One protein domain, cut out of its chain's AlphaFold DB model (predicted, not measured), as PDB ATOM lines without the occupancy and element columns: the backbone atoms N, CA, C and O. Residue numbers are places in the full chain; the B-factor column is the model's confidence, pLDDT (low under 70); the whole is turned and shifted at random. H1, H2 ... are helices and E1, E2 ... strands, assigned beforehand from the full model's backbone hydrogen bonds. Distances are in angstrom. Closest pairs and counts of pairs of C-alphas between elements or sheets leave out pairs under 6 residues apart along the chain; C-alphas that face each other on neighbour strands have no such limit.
ATOM      1  N   THR A   4     -40.382 -32.202  33.280       79.94
ATOM      2  CA  THR A   4     -40.341 -30.797  33.748       79.94
ATOM      3  C   THR A   4     -39.495 -29.861  32.880       79.94
ATOM      4  O   THR A   4     -39.659 -28.649  32.958       79.94
ATOM      5  N   GLU A   5     -38.629 -30.393  32.011       88.19
ATOM      6  CA  GLU A   5     -37.888 -29.603  31.019       88.19
ATOM      7  C   GLU A   5     -38.718 -29.303  29.743       88.19
ATOM      8  O   GLU A   5     -38.192 -28.735  28.778       88.19
ATOM      9  N   LEU A   6     -39.990 -29.725  29.697       91.62
ATOM     10  CA  LEU A   6     -40.921 -29.467  28.596       91.62
ATOM     11  C   LEU A   6     -41.600 -28.102  28.729       91.62
ATOM     12  O   LEU A   6     -42.248 -27.789  29.727       91.62
ATOM     13  N   ASP A   7     -41.529 -27.327  27.656       92.94
ATOM     14  CA  ASP A   7     -42.042 -25.963  27.585       92.94
ATOM     15  C   ASP A   7     -43.170 -25.848  26.548       92.94
ATOM     16  O   ASP A   7     -43.214 -26.602  25.572       92.94
ATOM     17  N   ILE A   8     -44.080 -24.896  26.744       93.12
ATOM     18  CA  ILE A   8     -45.214 -24.630  25.855       93.12
ATOM     19  C   ILE A   8     -45.083 -23.204  25.339       93.12
ATOM     20  O   ILE A   8     -45.259 -22.239  26.077       93.12
ATOM     21  N   LYS A   9     -44.796 -23.058  24.041       95.38
ATOM     22  CA  LYS A   9     -44.643 -21.735  23.415       95.38
ATOM     23  C   LYS A   9     -45.742 -21.469  22.406       95.38
ATOM     24  O   LYS A   9     -45.903 -22.232  21.453       95.38
ATOM     25  N   LYS A  10     -46.434 -20.342  22.571       94.75
ATOM     26  CA  LYS A  10     -47.384 -19.817  21.588       94.75
ATOM     27  C   LYS A  10     -46.647 -19.311  20.342       94.75
ATOM     28  O   LYS A  10     -45.645 -18.605  20.455       94.75
ATOM     29  N   LYS A  11     -47.137 -19.659  19.153       94.44
ATOM     30  CA  LYS A  11     -46.687 -19.138  17.855       94.44
ATOM     31  C   LYS A  11     -47.906 -18.939  16.952       94.44
ATOM     32  O   LYS A  11     -48.498 -19.903  16.475       94.44
ATOM     33  N   GLY A  12     -48.285 -17.682  16.718       93.25
ATOM     34  CA  GLY A  12     -49.555 -17.360  16.063       93.25
ATOM     35  C   GLY A  12     -50.737 -17.840  16.912       93.25
ATOM     36  O   GLY A  12     -50.802 -17.534  18.104       93.25
ATOM     37  N   LYS A  13     -51.645 -18.618  16.310       91.25
ATOM     38  CA  LYS A  13     -52.777 -19.242  17.018       91.25
ATOM     39  C   LYS A  13     -52.406 -20.512  17.798       91.25
ATOM     40  O   LYS A  13     -53.137 -20.883  18.707       91.25
ATOM     41  N   LEU A  14     -51.287 -21.163  17.470       92.19
ATOM     42  CA  LEU A  14     -50.930 -22.485  17.994       92.19
ATOM     43  C   LEU A  14     -50.066 -22.399  19.256       92.19
ATOM     44  O   LEU A  14     -49.117 -21.616  19.323       92.19
ATOM     45  N   TYR A  15     -50.335 -23.273  20.219       91.50
ATOM     46  CA  TYR A  15     -49.469 -23.571  21.357       91.50
ATOM     47  C   TYR A  15     -48.658 -24.822  21.032       91.50
ATOM     48  O   TYR A  15     -49.226 -25.813  20.591       91.50
ATOM     49  N   GLN A  16     -47.335 -24.769  21.199       96.81
ATOM     50  CA  GLN A  16     -46.411 -25.808  20.735       96.81
ATOM     51  C   GLN A  16     -45.646 -26.428  21.905       96.81
ATOM     52  O   GLN A  16     -44.928 -25.698  22.596       96.81
ATOM     53  N   LEU A  17     -45.714 -27.753  22.071       96.06
ATOM     54  CA  LEU A  17     -44.885 -28.482  23.033       96.06
ATOM     55  C   LEU A  17     -43.438 -28.567  22.526       96.06
ATOM     56  O   LEU A  17     -43.173 -28.939  21.373       96.06
ATOM     57  N   LYS A  18     -42.485 -28.199  23.381       95.75
ATOM     58  CA  LYS A  18     -41.068 -28.067  23.032       95.75
ATOM     59  C   LYS A  18     -40.151 -28.654  24.093       95.75
ATOM     60  O   LYS A  18     -40.427 -28.584  25.283       95.75
ATOM     61  N   TYR A  19     -38.995 -29.125  23.639       94.19
ATOM     62  CA  TYR A  19     -37.838 -29.409  24.480       94.19
ATOM     63  C   TYR A  19     -36.627 -28.633  23.961       94.19
ATOM     64  O   TYR A  19     -36.310 -28.715  22.773       94.19
ATOM     65  N   LYS A  20     -35.956 -27.854  24.824       90.94
ATOM     66  CA  LYS A  20     -34.779 -27.030  24.459       90.94
ATOM     67  C   LYS A  20     -34.995 -26.249  23.144       90.94
ATOM     68  O   LYS A  20     -34.215 -26.343  22.199       90.94
ATOM     69  N   ASN A  21     -36.119 -25.524  23.071       89.19
ATOM     70  CA  ASN A  21     -36.651 -24.793  21.905       89.19
ATOM     71  C   ASN A  21     -37.027 -25.619  20.649       89.19
ATOM     72  O   ASN A  21     -37.669 -25.070  19.750       89.19
ATOM     73  N   LYS A  22     -36.726 -26.921  20.575       94.19
ATOM     74  CA  LYS A  22     -37.148 -27.799  19.470       94.19
ATOM     75  C   LYS A  22     -38.592 -28.260  19.685       94.19
ATOM     76  O   LYS A  22     -38.928 -28.717  20.773       94.19
ATOM     77  N   ARG A  23     -39.445 -28.157  18.655       95.69
ATOM     78  CA  ARG A  23     -40.814 -28.722  18.665       95.69
ATOM     79  C   ARG A  23     -40.748 -30.240  18.843       95.69
ATOM     80  O   ARG A  23     -39.822 -30.860  18.318       95.69
ATOM     81  N   ILE A  24     -41.720 -30.816  19.536       95.69
ATOM     82  CA  ILE A  24     -41.897 -32.268  19.643       95.69
ATOM     83  C   ILE A  24     -42.832 -32.740  18.530       95.69
ATOM     84  O   ILE A  24     -43.853 -32.103  18.279       95.69
ATOM     85  N   ARG A  25     -42.468 -33.826  17.844       94.56
ATOM     86  CA  ARG A  25     -43.316 -34.475  16.834       94.56
ATOM     87  C   ARG A  25     -44.298 -35.440  17.472       94.56
ATOM     88  O   ARG A  25     -43.982 -36.030  18.501       94.56
ATOM     89  N   CYS A  26     -45.445 -35.628  16.833       89.94
ATOM     90  CA  CYS A  26     -46.366 -36.709  17.148       89.94
ATOM     91  C   CYS A  26     -45.667 -38.068  16.996       89.94
ATOM     92  O   CYS A  26     -44.753 -38.247  16.184       89.94
ATOM     93  N   TYR A  27     -46.097 -39.052  17.779       85.25
ATOM     94  CA  TYR A  27     -45.509 -40.386  17.778       85.25
ATOM     95  C   TYR A  27     -45.630 -41.073  16.409       85.25
ATOM     96  O   TYR A  27     -44.636 -41.566  15.882       85.25
ATOM     97  N   SER A  28     -46.826 -41.035  15.821       76.69
ATOM     98  CA  SER A  28     -47.235 -41.794  14.632       76.69
ATOM     99  C   SER A  28     -47.491 -40.932  13.381       76.69
ATOM    100  O   SER A  28     -48.013 -41.426  12.386       76.69
ATOM    101  N   SER A  29     -47.122 -39.649  13.385       81.69
ATOM    102  CA  SER A  29     -47.117 -38.800  12.180       81.69
ATOM    103  C   SER A  29     -45.950 -37.813  12.202       81.69
ATOM    104  O   SER A  29     -45.292 -37.646  13.228       81.69
ATOM    105  N   GLU A  30     -45.661 -37.165  11.071       87.50
ATOM    106  CA  GLU A  30     -44.664 -36.085  10.998       87.50
ATOM    107  C   GLU A  30     -45.180 -34.739  11.542       87.50
ATOM    108  O   GLU A  30     -44.406 -33.781  11.610       87.50
ATOM    109  N   ASP A  31     -46.443 -34.667  11.975       90.12
ATOM    110  CA  ASP A  31     -47.001 -33.493  12.649       90.12
ATOM    111  C   ASP A  31     -46.262 -33.188  13.960       90.12
ATOM    112  O   ASP A  31     -45.497 -33.996  14.496       90.12
ATOM    113  N   PHE A  32     -46.517 -32.003  14.505       94.25
ATOM    114  CA  PHE A  32     -45.991 -31.581  15.796       94.25
ATOM    115  C   PHE A  32     -47.084 -31.586  16.864       94.25
ATOM    116  O   PHE A  32     -48.263 -31.421  16.561       94.25
ATOM    117  N   VAL A  33     -46.675 -31.753  18.123       93.56
ATOM    118  CA  VAL A  33     -47.557 -31.657  19.290       93.56
ATOM    119  C   VAL A  33     -47.882 -30.186  19.529       93.56
ATOM    120  O   VAL A  33     -47.227 -29.487  20.307       93.56
ATOM    121  N   GLU A  34     -48.856 -29.698  18.771       93.38
ATOM    122  CA  GLU A  34     -49.340 -28.327  18.815       93.38
ATOM    123  C   GLU A  34     -50.825 -28.232  18.457       93.38
ATOM    124  O   GLU A  34     -51.335 -29.005  17.650       93.38
ATOM    125  N   HIS A  35     -51.521 -27.278  19.071       88.06
ATOM    126  CA  HIS A  35     -52.956 -27.066  18.876       88.06
ATOM    127  C   HIS A  35     -53.330 -25.614  19.197       88.06
ATOM    128  O   HIS A  35     -52.607 -24.933  19.922       88.06
ATOM    129  N   GLU A  36     -54.481 -25.132  18.724       83.62
ATOM    130  CA  GLU A  36     -55.018 -23.815  19.129       83.62
ATOM    131  C   GLU A  36     -55.524 -23.802  20.589       83.62
ATOM    132  O   GLU A  36     -55.748 -22.746  21.176       83.62
ATOM    133  N   ASN A  37     -55.658 -24.986  21.196       75.38
ATOM    134  CA  ASN A  37     -56.079 -25.196  22.580       75.38
ATOM    135  C   ASN A  37     -54.820 -25.384  23.440       75.38
ATOM    136  O   ASN A  37     -54.167 -26.422  23.336       75.38
ATOM    137  N   GLN A  38     -54.463 -24.383  24.251       81.88
ATOM    138  CA  GLN A  38     -53.275 -24.425  25.114       81.88
ATOM    139  C   GLN A  38     -53.355 -25.590  26.097       81.88
ATOM    140  O   GLN A  38     -52.381 -26.306  26.315       81.88
ATOM    141  N   GLU A  39     -54.542 -25.811  26.640       72.00
ATOM    142  CA  GLU A  39     -54.787 -26.687  27.772       72.00
ATOM    143  C   GLU A  39     -54.814 -28.168  27.366       72.00
ATOM    144  O   GLU A  39     -54.540 -29.041  28.182       72.00
ATOM    145  N   LEU A  40     -55.019 -28.457  26.075       79.12
ATOM    146  CA  LEU A  40     -54.709 -29.765  25.490       79.12
ATOM    147  C   LEU A  40     -53.203 -30.057  25.547       79.12
ATOM    148  O   LEU A  40     -52.787 -31.156  25.909       79.12
ATOM    149  N   ILE A  41     -52.377 -29.065  25.212       86.19
ATOM    150  CA  ILE A  41     -50.917 -29.193  25.229       86.19
ATOM    151  C   ILE A  41     -50.393 -29.238  26.673       86.19
ATOM    152  O   ILE A  41     -49.445 -29.971  26.960       86.19
ATOM    153  N   GLU A  42     -51.043 -28.530  27.598       81.31
ATOM    154  CA  GLU A  42     -50.781 -28.641  29.037       81.31
ATOM    155  C   GLU A  42     -51.174 -30.008  29.588       81.31
ATOM    156  O   GLU A  42     -50.354 -30.603  30.276       81.31
ATOM    157  N   PHE A  43     -52.340 -30.555  29.231       77.94
ATOM    158  CA  PHE A  43     -52.739 -31.915  29.611       77.94
ATOM    159  C   PHE A  43     -51.726 -32.959  29.123       77.94
ATOM    160  O   PHE A  43     -51.300 -33.819  29.893       77.94
ATOM    161  N   ILE A  44     -51.272 -32.847  27.868       86.38
ATOM    162  CA  ILE A  44     -50.232 -33.728  27.317       86.38
ATOM    163  C   ILE A  44     -48.918 -33.587  28.100       86.38
ATOM    164  O   ILE A  44     -48.272 -34.595  28.383       86.38
ATOM    165  N   ARG A  45     -48.523 -32.368  28.487       88.25
ATOM    166  CA  ARG A  45     -47.322 -32.128  29.305       88.25
ATOM    167  C   ARG A  45     -47.466 -32.662  30.736       88.25
ATOM    168  O   ARG A  45     -46.533 -33.295  31.221       88.25
ATOM    169  N   GLU A  46     -48.597 -32.423  31.402       80.81
ATOM    170  CA  GLU A  46     -48.862 -32.907  32.766       80.81
ATOM    171  C   GLU A  46     -48.865 -34.440  32.814       80.81
ATOM    172  O   GLU A  46     -48.225 -35.034  33.679       80.81
ATOM    173  N   ASP A  47     -49.499 -35.101  31.845       79.50
ATOM    174  CA  ASP A  47     -49.508 -36.565  31.770       79.50
ATOM    175  C   ASP A  47     -48.133 -37.157  31.396       79.50
ATOM    176  O   ASP A  47     -47.783 -38.268  31.803       79.50
ATOM    177  N   LEU A  48     -47.287 -36.395  30.696       86.00
ATOM    178  CA  LEU A  48     -45.878 -36.747  30.505       86.00
ATOM    179  C   LEU A  48     -45.055 -36.645  31.806       86.00
ATOM    180  O   LEU A  48     -44.067 -37.370  31.917       86.00
ATOM    181  N   TYR A  49     -45.453 -35.852  32.817       78.31
ATOM    182  CA  TYR A  49     -44.802 -35.884  34.143       78.31
ATOM    183  C   TYR A  49     -44.963 -37.255  34.819       78.31
ATOM    184  O   TYR A  49     -43.989 -37.799  35.340       78.31
ATOM    185  N   ARG A  50     -46.155 -37.868  34.728       75.38
ATOM    186  CA  ARG A  50     -46.430 -39.245  35.198       75.38
ATOM    187  C   ARG A  50     -45.543 -40.293  34.515       75.38
ATOM    188  O   ARG A  50     -45.279 -41.347  35.089       75.38
ATOM    189  N   CYS A  51     -45.081 -40.024  33.296       76.38
ATOM    190  CA  CYS A  51     -44.274 -40.960  32.515       76.38
ATOM    191  C   CYS A  51     -42.794 -41.030  32.950       76.38
ATOM    192  O   CYS A  51     -42.071 -41.904  32.472       76.38
ATOM    193  N   GLY A  52     -42.350 -40.161  33.867       77.44
ATOM    194  CA  GLY A  52     -41.007 -40.199  34.448       77.44
ATOM    195  C   GLY A  52     -39.910 -39.758  33.474       77.44
ATOM    196  O   GLY A  52     -39.965 -38.668  32.903       77.44
ATOM    197  N   GLU A  53     -38.875 -40.586  33.307       84.31
ATOM    198  CA  GLU A  53     -37.778 -40.288  32.383       84.31
ATOM    199  C   GLU A  53     -38.214 -40.394  30.918       84.31
ATOM    200  O   GLU A  53     -38.600 -41.460  30.428       84.31
ATOM    201  N   LEU A  54     -38.067 -39.289  30.185       87.75
ATOM    202  CA  LEU A  54     -38.325 -39.233  28.751       87.75
ATOM    203  C   LEU A  54     -37.011 -39.258  27.961       87.75
ATOM    204  O   LEU A  54     -36.018 -38.628  28.337       87.75
ATOM    205  N   ASN A  55     -37.025 -39.912  26.804       89.50
ATOM    206  CA  ASN A  55     -35.950 -39.887  25.816       89.50
ATOM    207  C   ASN A  55     -36.409 -39.137  24.562       89.50
ATOM    208  O   ASN A  55     -37.220 -39.642  23.787       89.50
ATOM    209  N   PHE A  56     -35.872 -37.933  24.348       91.44
ATOM    210  CA  PHE A  56     -36.105 -37.142  23.138       91.44
ATOM    211  C   PHE A  56     -35.111 -37.546  22.044       91.44
ATOM    212  O   PHE A  56     -33.907 -37.309  22.154       91.44
ATOM    213  N   ARG A  57     -35.613 -38.202  20.994       90.00
ATOM    214  CA  ARG A  57     -34.799 -38.757  19.903       90.00
ATOM    215  C   ARG A  57     -34.428 -37.688  18.864       90.00
ATOM    216  O   ARG A  57     -35.063 -36.641  18.767       90.00
ATOM    217  N   LYS A  58     -33.424 -37.978  18.019       88.06
ATOM    218  CA  LYS A  58     -32.966 -37.077  16.932       88.06
ATOM    219  C   LYS A  58     -34.094 -36.650  15.976       88.06
ATOM    220  O   LYS A  58     -34.077 -35.522  15.498       88.06
ATOM    221  N   ASN A  59     -35.091 -37.511  15.755       89.50
ATOM    222  CA  ASN A  59     -36.290 -37.231  14.953       89.50
ATOM    223  C   ASN A  59     -37.378 -36.426  15.702       89.50
ATOM    224  O   ASN A  59     -38.517 -36.377  15.248       89.50
ATOM    225  N   GLN A  60     -37.044 -35.812  16.842       93.19
ATOM    226  CA  GLN A  60     -37.920 -34.972  17.665       93.19
ATOM    227  C   GLN A  60     -39.116 -35.686  18.322       93.19
ATOM    228  O   GLN A  60     -40.040 -35.019  18.787       93.19
ATOM    229  N   ARG A  61     -39.108 -37.021  18.400       92.94
ATOM    230  CA  ARG A  61     -40.137 -37.802  19.108       92.94
ATOM    231  C   ARG A  61     -39.709 -38.135  20.534       92.94
ATOM    232  O   ARG A  61     -38.521 -38.334  20.802       92.94
ATOM    233  N   LEU A  62     -40.688 -38.220  21.432       90.06
ATOM    234  CA  LEU A  62     -40.507 -38.712  22.798       90.06
ATOM    235  C   LEU A  62     -40.654 -40.238  22.852       90.06
ATOM    236  O   LEU A  62     -41.429 -40.822  22.095       90.06
ATOM    237  N   HIS A  63     -39.910 -40.868  23.760       85.00
ATOM    238  CA  HIS A  63     -39.970 -42.297  24.057       85.00
ATOM    239  C   HIS A  63     -39.729 -42.529  25.552       85.00
ATOM    240  O   HIS A  63     -38.789 -41.972  26.115       85.00
ATOM    241  N   PHE A  64     -40.545 -43.355  26.194       82.94
ATOM    242  CA  PHE A  64     -40.550 -43.591  27.644       82.94
ATOM    243  C   PHE A  64     -41.231 -44.935  27.931       82.94
ATOM    244  O   PHE A  64     -41.884 -45.491  27.050       82.94
ATOM    245  N   LYS A  65     -41.038 -45.484  29.137       68.25
ATOM    246  CA  LYS A  65     -41.504 -46.840  29.486       68.25
ATOM    247  C   LYS A  65     -43.015 -46.929  29.734       68.25
ATOM    248  O   LYS A  65     -43.588 -47.995  29.554       68.25
ATOM    249  N   THR A  66     -43.645 -45.840  30.171       61.91
ATOM    250  CA  THR A  66     -45.031 -45.861  30.653       61.91
ATOM    251  C   THR A  66     -46.035 -45.710  29.509       61.91
ATOM    252  O   THR A  66     -46.077 -44.687  28.828       61.91
ATOM    253  N   THR A  67     -46.892 -46.711  29.334       64.44
ATOM    254  CA  THR A  67     -48.058 -46.694  28.438       64.44
ATOM    255  C   THR A  67     -49.295 -47.129  29.221       64.44
ATOM    256  O   THR A  67     -49.179 -48.092  29.978       64.44
ATOM    257  N   PRO A  68     -50.469 -46.503  29.027       70.00
ATOM    258  CA  PRO A  68     -50.786 -45.471  28.029       70.00
ATOM    259  C   PRO A  68     -50.455 -44.039  28.494       70.00
ATOM    260  O   PRO A  68     -50.213 -43.812  29.680       70.00
ATOM    261  N   CYS A  69     -50.463 -43.063  27.575       83.62
ATOM    262  CA  CYS A  69     -50.356 -41.628  27.892       83.62
ATOM    263  C   CYS A  69     -51.007 -40.706  26.837       83.62
ATOM    264  O   CYS A  69     -51.240 -41.105  25.691       83.62
ATOM    265  N   ALA A  70     -51.254 -39.455  27.225       83.81
ATOM    266  CA  ALA A  70     -51.895 -38.407  26.435       83.81
ATOM    267  C   ALA A  70     -51.125 -38.040  25.158       83.81
ATOM    268  O   ALA A  70     -51.738 -37.725  24.141       83.81
ATOM    269  N   TYR A  71     -49.789 -38.114  25.175       87.88
ATOM    270  CA  TYR A  71     -48.963 -37.895  23.983       87.88
ATOM    271  C   TYR A  71     -49.245 -38.938  22.894       87.88
ATOM    272  O   TYR A  71     -49.356 -38.581  21.719       87.88
ATOM    273  N   TYR A  72     -49.419 -40.212  23.268       84.12
ATOM    274  CA  TYR A  72     -49.820 -41.251  22.318       84.12
ATOM    275  C   TYR A  72     -51.264 -41.049  21.854       84.12
ATOM    276  O   TYR A  72     -51.513 -41.117  20.658       84.12
ATOM    277  N   LEU A  73     -52.189 -40.721  22.763       83.56
ATOM    278  CA  LEU A  73     -53.598 -40.467  22.435       83.56
ATOM    279  C   LEU A  73     -53.763 -39.320  21.415       83.56
ATOM    280  O   LEU A  73     -54.367 -39.519  20.364       83.56
ATOM    281  N   PHE A  74     -53.124 -38.171  21.658       84.94
ATOM    282  CA  PHE A  74     -53.084 -37.036  20.726       84.94
ATOM    283  C   PHE A  74     -52.426 -37.385  19.381       84.94
ATOM    284  O   PHE A  74     -52.873 -36.940  18.328       84.94
ATOM    285  N   SER A  75     -51.369 -38.203  19.393       81.00
ATOM    286  CA  SER A  75     -50.697 -38.644  18.160       81.00
ATOM    287  C   SER A  75     -51.538 -39.623  17.333       81.00
ATOM    288  O   SER A  75     -51.367 -39.727  16.116       81.00
ATOM    289  N   SER A  76     -52.417 -40.371  17.998       71.19
ATOM    290  CA  SER A  76     -53.243 -41.414  17.397       71.19
ATOM    291  C   SER A  76     -54.513 -40.875  16.744       71.19
ATOM    292  O   SER A  76     -54.947 -41.472  15.768       71.19
ATOM    293  N   ASP A  77     -55.060 -39.750  17.210       67.25
ATOM    294  CA  ASP A  77     -56.317 -39.126  16.750       67.25
ATOM    295  C   ASP A  77     -56.529 -39.208  15.217       67.25
ATOM    296  O   ASP A  77     -57.350 -39.978  14.718       67.25
ATOM    297  N   LYS A  78     -55.650 -38.557  14.441       64.31
ATOM    298  CA  LYS A  78     -55.692 -38.545  12.961       64.31
ATOM    299  C   LYS A  78     -55.280 -39.854  12.279       64.31
ATOM    300  O   LYS A  78     -55.400 -39.978  11.061       64.31
TER     301      LYS A  78
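What this domain is: This is residues 4 to 78 of the 492 residues of the protein "AlbA_2 domain-containing protein" of Prochlorococcus marinus (strain MIT 9215) (UniProt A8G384). A two-stranded hairpin, E1 and E2, has the helix H1 packed along it, and the short helix H2 packs steeply tilted on residues 43 to 48 of H1, apart from both strands. Two long looping stretches with no named element, residues 20 to 37 and 51 to 69, link these parts. The printed part has 75 residues, with two strands and then two helices in the order E1, E2, H1, H2; the sheet E1 - E2 is antiparallel. The class is mixed, helices and strands, with under half of the residues, 32 of 75, in named elements. The whole is compact and rounded, with a radius of gyration of the C-alphas of 11.1 A and spans of 33 by 26 by 22 A.

Where its parts are: E1, residues 6 to 11, begins at C-alpha 6 (-40.921, -29.467, 28.596) and is 16.0 A long. E2, residues 14 to 19, is 16.2 A long. H1, residues 38 to 50, is 19.2 A long and begins at C-alpha 38 (-53.275, -24.425, 25.114). H2, residues 70 to 76, ends at C-alpha 76 (-53.243, -41.414, 17.397).

How they stand to each other: E1 and E2 form a hairpin, with N 9 and O 16 at 3.0 A and N 16 and O 9 at 2.9 A, within hydrogen-bond range. The closest C-alphas of E2 and H1 are those of Tyr 15 and Gln 38, 5.4 A apart. H1 touches H2 with residues 43 to 48 alone, opposite ways at a steep tilt of 64 degrees; their closest C-alphas, of Ile 44 and Ala 70, are 5.0 A apart. H2 is apart from E1 and E2. Every O i to N i+4 pair is within hydrogen-bond range in H2, and 8 of 9 in H1.

The domain as a whole: The C-alphas of Gly 12 and Lys 65 are the two farthest apart, 33.4 A. The printed part has no cut. The links E2 to H1 and H1 to H2 are long. Residues 65 to 67 and 77 to 78 have pLDDT under 70.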